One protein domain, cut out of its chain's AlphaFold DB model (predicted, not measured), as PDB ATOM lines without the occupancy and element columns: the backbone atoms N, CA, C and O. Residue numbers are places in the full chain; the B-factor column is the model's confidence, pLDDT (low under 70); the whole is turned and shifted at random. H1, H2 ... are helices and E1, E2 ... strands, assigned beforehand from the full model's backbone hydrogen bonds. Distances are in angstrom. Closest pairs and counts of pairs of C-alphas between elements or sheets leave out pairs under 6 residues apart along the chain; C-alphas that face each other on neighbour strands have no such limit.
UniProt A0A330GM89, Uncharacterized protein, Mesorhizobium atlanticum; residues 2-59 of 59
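What this domain is: This is residues 2 to 59 of the 59 residues of an uncharacterized protein of Mesorhizobium atlanticum (UniProt A0A330GM89). One long, nearly straight helix, H1, makes the length of the domain, and after its end the chain folds back into a two-stranded hairpin, E1 and E2, that packs along the later part of it, residues 21 to 36. Residues 2 to 16 of H1 stick out as a free arm beyond the hairpin. The printed part has 58 residues with one named helix and two named strands, in the order H1, E1, E2; the sheet E1 - E2 is antiparallel and the class is mixed, helices and strands. The whole is extended, a rod spanning 56 by 17 by 7 A, with a radius of gyration of the C-alphas of 16.2 A.

Where its parts are: H1 takes residues 2 to 39 and measures 54.9 A, from C-alpha 2 at (35.694, -13.227, -21.256) to C-alpha 39 at (-15.374, -10.410, -1.178). E1, residues 43 to 48, measures 16.5 A. E2, residues 53 to 58, measures 16.9 A and ends with C-alpha 58 at (-6.409, -9.680, 4.523).

How they stand to each other: In H1 every O i to N i+4 pair is within hydrogen-bond range. H1 and E1 have 9 pairs of C-alphas within 8 A, the closest being those of Ala 32 and Phe 43, 5.6 A apart. H1 and E2 have 6 such pairs, the closest being those of Glu 25 and Val 54, 6.6 A apart. E1 and E2 form an antiparallel hairpin, with 158 degrees between their directions; N 46 and O 55 are 2.8 A apart and N 55 and O 46 2.9 A, both within hydrogen-bond range.

The domain as a whole: The two C-alphas farthest apart are those of Ala 2 and Gly 40, 56.4 A. Without residues 2 to 16, which stand free, the body spans 33 by 16 by 6 A. The printed part has no cut, and both links, H1 to E1 and E1 to E2, are tight. The mean pLDDT of the printed part is 92.2, and residue 2 is under 70.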
ATOM      1  N   ALA A   2      36.679 -12.290 -21.831       63.62
ATOM      2  CA  ALA A   2      35.694 -13.227 -21.256       63.62
ATOM      3  C   ALA A   2      34.949 -12.639 -20.038       63.62
ATOM      4  O   ALA A   2      33.730 -12.745 -19.947       63.62
ATOM      5  N   THR A   3      35.666 -11.948 -19.150       73.31
ATOM      6  CA  THR A   3      35.107 -11.292 -17.955       73.31
ATOM      7  C   THR A   3      34.075 -10.212 -18.296       73.31
ATOM      8  O   THR A   3      33.075 -10.083 -17.597       73.31
ATOM      9  N   ASP A   4      34.270  -9.494 -19.406       84.81
ATOM     10  CA  ASP A   4      33.369  -8.421 -19.857       84.81
ATOM     11  C   ASP A   4      32.023  -8.979 -20.345       84.81
ATOM     12  O   ASP A   4      30.976  -8.372 -20.134       84.81
ATOM     13  N   ILE A   5      32.038 -10.171 -20.955       91.25
ATOM     14  CA  ILE A   5      30.829 -10.859 -21.426       91.25
ATOM     15  C   ILE A   5      30.020 -11.389 -20.239       91.25
ATOM     16  O   ILE A   5      28.813 -11.169 -20.184       91.25
ATOM     17  N   PHE A   6      30.668 -12.037 -19.264       91.88
ATOM     18  CA  PHE A   6      29.976 -12.508 -18.059       91.88
ATOM     19  C   PHE A   6      29.378 -11.357 -17.250       91.88
ATOM     20  O   PHE A   6      28.254 -11.471 -16.768       91.88
ATOM     21  N   HIS A   7      30.098 -10.237 -17.142       93.75
ATOM     22  CA  HIS A   7      29.585  -9.052 -16.467       93.75
ATOM     23  C   HIS A   7      28.350  -8.486 -17.175       93.75
ATOM     24  O   HIS A   7      27.342  -8.219 -16.527       93.75
ATOM     25  N   LYS A   8      28.386  -8.383 -18.508       94.88
ATOM     26  CA  LYS A   8      27.236  -7.925 -19.294       94.88
ATOM     27  C   LYS A   8      26.007  -8.824 -19.109       94.88
ATOM     28  O   LYS A   8      24.923  -8.309 -18.865       94.88
ATOM     29  N   ILE A   9      26.185 -10.147 -19.164       94.75
ATOM     30  CA  ILE A   9      25.091 -11.110 -18.954       94.75
ATOM     31  C   ILE A   9      24.495 -10.964 -17.547       94.75
ATOM     32  O   ILE A   9      23.278 -11.014 -17.393       94.75
ATOM     33  N   ALA A  10      25.333 -10.766 -16.524       94.19
ATOM     34  CA  ALA A  10      24.861 -10.578 -15.155       94.19
ATOM     35  C   ALA A  10      24.004  -9.310 -15.009       94.19
ATOM     36  O   ALA A  10      22.930  -9.373 -14.419       94.19
ATOM     37  N   VAL A  11      24.439  -8.192 -15.600       94.19
ATOM     38  CA  VAL A  11      23.691  -6.922 -15.582       94.19
ATOM     39  C   VAL A  11      22.356  -7.047 -16.322       94.19
ATOM     40  O   VAL A  11      21.332  -6.562 -15.843       94.19
ATOM     41  N   GLU A  12      22.339  -7.721 -17.473       95.88
ATOM     42  CA  GLU A  12      21.105  -7.971 -18.229       95.88
ATOM     43  C   GLU A  12      20.126  -8.846 -17.436       95.88
ATOM     44  O   GLU A  12      18.941  -8.525 -17.352       95.88
ATOM     45  N   ALA A  13      20.619  -9.912 -16.800       93.88
ATOM     46  CA  ALA A  13      19.803 -10.782 -15.959       93.88
ATOM     47  C   ALA A  13      19.236 -10.044 -14.734       93.88
ATOM     48  O   ALA A  13      18.080 -10.256 -14.373       93.88
ATOM     49  N   GLU A  14      20.027  -9.168 -14.108       91.94
ATOM     50  CA  GLU A  14      19.578  -8.344 -12.984       91.94
ATOM     51  C   GLU A  14      18.479  -7.365 -13.411       91.94
ATOM     52  O   GLU A  14      17.425  -7.316 -12.776       91.94
ATOM     53  N   THR A  15      18.678  -6.685 -14.542       93.00
ATOM     54  CA  THR A  15      17.700  -5.749 -15.116       93.00
ATOM     55  C   THR A  15      16.378  -6.452 -15.449       93.00
ATOM     56  O   THR A  15      15.299  -5.953 -15.127       93.00
ATOM     57  N   GLU A  16      16.434  -7.637 -16.062       94.31
ATOM     58  CA  GLU A  16      15.228  -8.404 -16.395       94.31
ATOM     59  C   GLU A  16      14.509  -8.909 -15.134       94.31
ATOM     60  O   GLU A  16      13.277  -8.888 -15.058       94.31
ATOM     61  N   ALA A  17      15.261  -9.311 -14.106       90.44
ATOM     62  CA  ALA A  17      14.692  -9.726 -12.828       90.44
ATOM     63  C   ALA A  17      14.003  -8.563 -12.094       90.44
ATOM     64  O   ALA A  17      12.959  -8.766 -11.472       90.44
ATOM     65  N   GLU A  18      14.555  -7.349 -12.162       90.31
ATOM     66  CA  GLU A  18      13.917  -6.139 -11.625       90.31
ATOM     67  C   GLU A  18      12.620  -5.807 -12.360       90.31
ATOM     68  O   GLU A  18      11.586  -5.580 -11.727       90.31
ATOM     69  N   LYS A  19      12.640  -5.857 -13.693       93.12
ATOM     70  CA  LYS A  19      11.446  -5.637 -14.510       93.12
ATOM     71  C   LYS A  19      10.350  -6.658 -14.199       93.12
ATOM     72  O   LYS A  19       9.204  -6.276 -13.974       93.12
ATOM     73  N   THR A  20      10.712  -7.936 -14.110       91.94
ATOM     74  CA  THR A  20       9.780  -9.014 -13.745       91.94
ATOM     75  C   THR A  20       9.163  -8.768 -12.365       91.94
ATOM     76  O   THR A  20       7.968  -8.974 -12.169       91.94
ATOM     77  N   MET A  21       9.954  -8.292 -11.397       90.50
ATOM     78  CA  MET A  21       9.458  -7.987 -10.054       90.50
ATOM     79  C   MET A  21       8.411  -6.864 -10.066       90.50
ATOM     80  O   MET A  21       7.384  -6.983  -9.397       90.50
ATOM     81  N   LEU A  22       8.634  -5.810 -10.859       91.69
ATOM     82  CA  LEU A  22       7.664  -4.724 -11.040       91.69
ATOM     83  C   LEU A  22       6.365  -5.222 -11.688       91.69
ATOM     84  O   LEU A  22       5.274  -4.845 -11.265       91.69
ATOM     85  N   GLU A  23       6.462  -6.103 -12.686       94.94
ATOM     86  CA  GLU A  23       5.286  -6.706 -13.324       94.94
ATOM     87  C   GLU A  23       4.473  -7.551 -12.329       94.94
ATOM     88  O   GLU A  23       3.246  -7.435 -12.274       94.94
ATOM     89  N   ILE A  24       5.143  -8.351 -11.491       94.44
ATOM     90  CA  ILE A  24       4.492  -9.134 -10.430       94.44
ATOM     91  C   ILE A  24       3.794  -8.212  -9.427       94.44
ATOM     92  O   ILE A  24       2.653  -8.476  -9.050       94.44
ATOM     93  N   GLU A  25       4.443  -7.128  -9.007       94.12
ATOM     94  CA  GLU A  25       3.856  -6.158  -8.083       94.12
ATOM     95  C   GLU A  25       2.558  -5.561  -8.641       94.12
ATOM     96  O   GLU A  25       1.540  -5.547  -7.945       94.12
ATOM     97  N   VAL A  26       2.556  -5.134  -9.908       95.56
ATOM     98  CA  VAL A  26       1.355  -4.611 -10.579       95.56
ATOM     99  C   VAL A  26       0.248  -5.666 -10.626       95.56
ATOM    100  O   VAL A  26      -0.904  -5.371 -10.299       95.56
ATOM    101  N   LEU A  27       0.580  -6.909 -10.988       96.62
ATOM    102  CA  LEU A  27      -0.395  -7.999 -11.044       96.62
ATOM    103  C   LEU A  27      -1.021  -8.283  -9.676       96.62
ATOM    104  O   LEU A  27      -2.232  -8.492  -9.596       96.62
ATOM    105  N   VAL A  28      -0.234  -8.262  -8.600       96.12
ATOM    106  CA  VAL A  28      -0.756  -8.508  -7.249       96.12
ATOM    107  C   VAL A  28      -1.680  -7.380  -6.789       96.12
ATOM    108  O   VAL A  28      -2.707  -7.679  -6.186       96.12
ATOM    109  N   HIS A  29      -1.400  -6.118  -7.128       95.81
ATOM    110  CA  HIS A  29      -2.331  -5.014  -6.853       95.81
ATOM    111  C   HIS A  29      -3.665  -5.195  -7.588       95.81
ATOM    112  O   HIS A  29      -4.724  -5.093  -6.978       95.81
ATOM    113  N   ILE A  30      -3.629  -5.573  -8.871       96.50
ATOM    114  CA  ILE A  30      -4.849  -5.860  -9.643       96.50
ATOM    115  C   ILE A  30      -5.643  -7.015  -9.013       96.50
ATOM    116  O   ILE A  30      -6.876  -6.993  -8.997       96.50
ATOM    117  N   ILE A  31      -4.955  -8.047  -8.517       95.56
ATOM    118  CA  ILE A  31      -5.596  -9.171  -7.826       95.56
ATOM    119  C   ILE A  31      -6.218  -8.703  -6.507       95.56
ATOM    120  O   ILE A  31      -7.358  -9.075  -6.239       95.56
ATOM    121  N   ALA A  32      -5.520  -7.877  -5.723       95.69
ATOM    122  CA  ALA A  32      -6.032  -7.323  -4.471       95.69
ATOM    123  C   ALA A  32      -7.329  -6.537  -4.696       95.69
ATOM    124  O   ALA A  32      -8.334  -6.842  -4.056       95.69
ATOM    125  N   ASP A  33      -7.351  -5.642  -5.686       95.94
ATOM    126  CA  ASP A  33      -8.540  -4.861  -6.044       95.94
ATOM    127  C   ASP A  33      -9.717  -5.762  -6.452       95.94
ATOM    128  O   ASP A  33     -10.866  -5.548  -6.058       95.94
ATOM    129  N   LYS A  34      -9.446  -6.813  -7.239       96.44
ATOM    130  CA  LYS A  34     -10.475  -7.779  -7.656       96.44
ATOM    131  C   LYS A  34     -11.009  -8.591  -6.483       96.44
ATOM    132  O   LYS A  34     -12.211  -8.848  -6.432       96.44
ATOM    133  N   MET A  35     -10.135  -9.004  -5.572       95.44
ATOM    134  CA  MET A  35     -10.525  -9.756  -4.382       95.44
ATOM    135  C   MET A  35     -11.329  -8.884  -3.421       95.44
ATOM    136  O   MET A  35     -12.342  -9.347  -2.899       95.44
ATOM    137  N   GLU A  36     -10.949  -7.618  -3.246       95.56
ATOM    138  CA  GLU A  36     -11.719  -6.657  -2.458       95.56
ATOM    139  C   GLU A  36     -13.106  -6.432  -3.060       95.56
ATOM    140  O   GLU A  36     -14.108  -6.518  -2.350       95.56
ATOM    141  N   HIS A  37     -13.196  -6.256  -4.379       95.69
ATOM    142  CA  HIS A  37     -14.481  -6.126  -5.059       95.69
ATOM    143  C   HIS A  37     -15.364  -7.380  -4.921       95.69
ATOM    144  O   HIS A  37     -16.573  -7.265  -4.727       95.69
ATOM    145  N   LEU A  38     -14.775  -8.576  -5.020       96.44
ATOM    146  CA  LEU A  38     -15.506  -9.846  -4.969       96.44
ATOM    147  C   LEU A  38     -15.977 -10.209  -3.556       96.44
ATOM    148  O   LEU A  38     -17.069 -10.752  -3.389       96.44
ATOM    149  N   HIS A  39     -15.148  -9.947  -2.547       95.00
ATOM    150  CA  HIS A  39     -15.374 -10.410  -1.178       95.00
ATOM    151  C   HIS A  39     -15.811  -9.298  -0.219       95.00
ATOM    152  O   HIS A  39     -16.235  -9.600   0.896       95.00
ATOM    153  N   GLY A  40     -15.728  -8.031  -0.631       94.69
ATOM    154  CA  GLY A  40     -16.074  -6.873   0.196       94.69
ATOM    155  C   GLY A  40     -15.127  -6.651   1.376       94.69
ATOM    156  O   GLY A  40     -15.503  -5.981   2.336       94.69
ATOM    157  N   VAL A  41     -13.927  -7.239   1.336       94.12
ATOM    158  CA  VAL A  41     -12.908  -7.125   2.386       94.12
ATOM    159  C   VAL A  41     -11.624  -6.534   1.811       94.12
ATOM    160  O   VAL A  41     -11.184  -6.983   0.753       94.12
ATOM    161  N   PRO A  42     -11.010  -5.547   2.479       92.94
ATOM    162  CA  PRO A  42      -9.788  -4.934   1.991       92.94
ATOM    163  C   PRO A  42      -8.601  -5.894   2.089       92.94
ATOM    164  O   PRO A  42      -8.417  -6.593   3.091       92.94
ATOM    165  N   PHE A  43      -7.763  -5.877   1.057       94.56
ATOM    166  CA  PHE A  43      -6.494  -6.598   1.027       94.56
ATOM    167  C   PHE A  43      -5.327  -5.614   1.056       94.56
ATOM    168  O   PHE A  43      -5.384  -4.523   0.495       94.56
ATOM    169  N   GLN A  44      -4.240  -6.007   1.711       94.25
ATOM    170  CA  GLN A  44      -2.989  -5.266   1.733       94.25
ATOM    171  C   GLN A  44      -1.927  -6.025   0.942       94.25
ATOM    172  O   GLN A  44      -1.677  -7.206   1.192       94.25
ATOM    173  N   VAL A  45      -1.264  -5.327   0.021       94.38
ATOM    174  CA  VAL A  45      -0.086  -5.835  -0.687       94.38
ATOM    175  C   VAL A  45       1.171  -5.450   0.090       94.38
ATOM    176  O   VAL A  45       1.365  -4.294   0.464       94.38
ATOM    177  N   LEU A  46       2.020  -6.438   0.356       94.12
ATOM    178  CA  LEU A  46       3.306  -6.309   1.030       94.12
ATOM    179  C   LEU A  46       4.407  -6.733   0.059       94.12
ATOM    180  O   LEU A  46       4.441  -7.882  -0.388       94.12
ATOM    181  N   VAL A  47       5.319  -5.813  -0.239       92.75
ATOM    182  CA  VAL A  47       6.438  -6.043  -1.157       92.75
ATOM    183  C   VAL A  47       7.742  -6.047  -0.367       92.75
ATOM    184  O   VAL A  47       8.018  -5.122   0.396       92.75
ATOM    185  N   SER A  48       8.558  -7.084  -0.553       91.50
ATOM    186  CA  SER A  48       9.937  -7.119  -0.066       91.50
ATOM    187  C   SER A  48      10.889  -7.220  -1.249       91.50
ATOM    188  O   SER A  48      11.087  -8.301  -1.804       91.50
ATOM    189  N   TYR A  49      11.501  -6.094  -1.623       86.38
ATOM    190  CA  TYR A  49      12.498  -6.055  -2.699       86.38
ATOM    191  C   TYR A  49      13.796  -6.772  -2.315       86.38
ATOM    192  O   TYR A  49      14.382  -7.463  -3.142       86.38
ATOM    193  N   GLU A  50      14.204  -6.686  -1.044       86.94
ATOM    194  CA  GLU A  50      15.393  -7.381  -0.533       86.94
ATOM    195  C   GLU A  50      15.228  -8.905  -0.608       86.94
ATOM    196  O   GLU A  50      16.131  -9.617  -1.041       86.94
ATOM    197  N   ARG A  51      14.050  -9.414  -0.227       87.81
ATOM    198  CA  ARG A  51      13.755 -10.855  -0.222       87.81
ATOM    199  C   ARG A  51      13.063 -11.343  -1.498       87.81
ATOM    200  O   ARG A  51      12.716 -12.517  -1.570       87.81
ATOM    201  N   ARG A  52      12.871 -10.459  -2.485       84.12
ATOM    202  CA  ARG A  52      12.291 -10.736  -3.812       84.12
ATOM    203  C   ARG A  52      10.945 -11.480  -3.747       84.12
ATOM    204  O   ARG A  52      10.728 -12.436  -4.486       84.12
ATOM    205  N   TYR A  53      10.038 -11.056  -2.865       88.12
ATOM    206  CA  TYR A  53       8.679 -11.606  -2.815       88.12
ATOM    207  C   TYR A  53       7.614 -10.519  -2.694       88.12
ATOM    208  O   TYR A  53       7.844  -9.440  -2.142       88.12
ATOM    209  N   VAL A  54       6.421 -10.858  -3.179       92.56
ATOM    210  CA  VAL A  54       5.188 -10.100  -2.977       92.56
ATOM    211  C   VAL A  54       4.197 -10.994  -2.245       92.56
ATOM    212  O   VAL A  54       4.108 -12.195  -2.502       92.56
ATOM    213  N   THR A  55       3.470 -10.428  -1.295       93.94
ATOM    214  CA  THR A  55       2.437 -11.126  -0.535       93.94
ATOM    215  C   THR A  55       1.205 -10.249  -0.439       93.94
ATOM    216  O   THR A  55       1.306  -9.033  -0.320       93.94
ATOM    217  N   MET A  56       0.039 -10.878  -0.481       94.00
ATOM    218  CA  MET A  56      -1.247 -10.229  -0.280       94.00
ATOM    219  C   MET A  56      -1.880 -10.812   0.981       94.00
ATOM    220  O   MET A  56      -1.967 -12.033   1.116       94.00
ATOM    221  N   VAL A  57      -2.294  -9.953   1.907       94.19
ATOM    222  CA  VAL A  57      -2.907 -10.349   3.183       94.19
ATOM    223  C   VAL A  57      -4.253  -9.660   3.359       94.19
ATOM    224  O   VAL A  57      -4.454  -8.552   2.869       94.19
ATOM    225  N   LEU A  58      -5.179 -10.320   4.051       92.44
ATOM    226  CA  LEU A  58      -6.409  -9.680   4.523       92.44
ATOM    227  C   LEU A  58      -6.054  -8.643   5.593       92.44
ATOM    228  O   LEU A  58      -5.191  -8.914   6.433       92.44
ATOM    229  N   ARG A  59      -6.695  -7.474   5.537       85.00
ATOM    230  CA  ARG A  59      -6.469  -6.384   6.494       85.00
ATOM    231  C   ARG A  59      -7.300  -6.529   7.766       85.00
ATOM    232  O   ARG A  59      -8.457  -6.991   7.675       85.00
TER     233      ARG A  59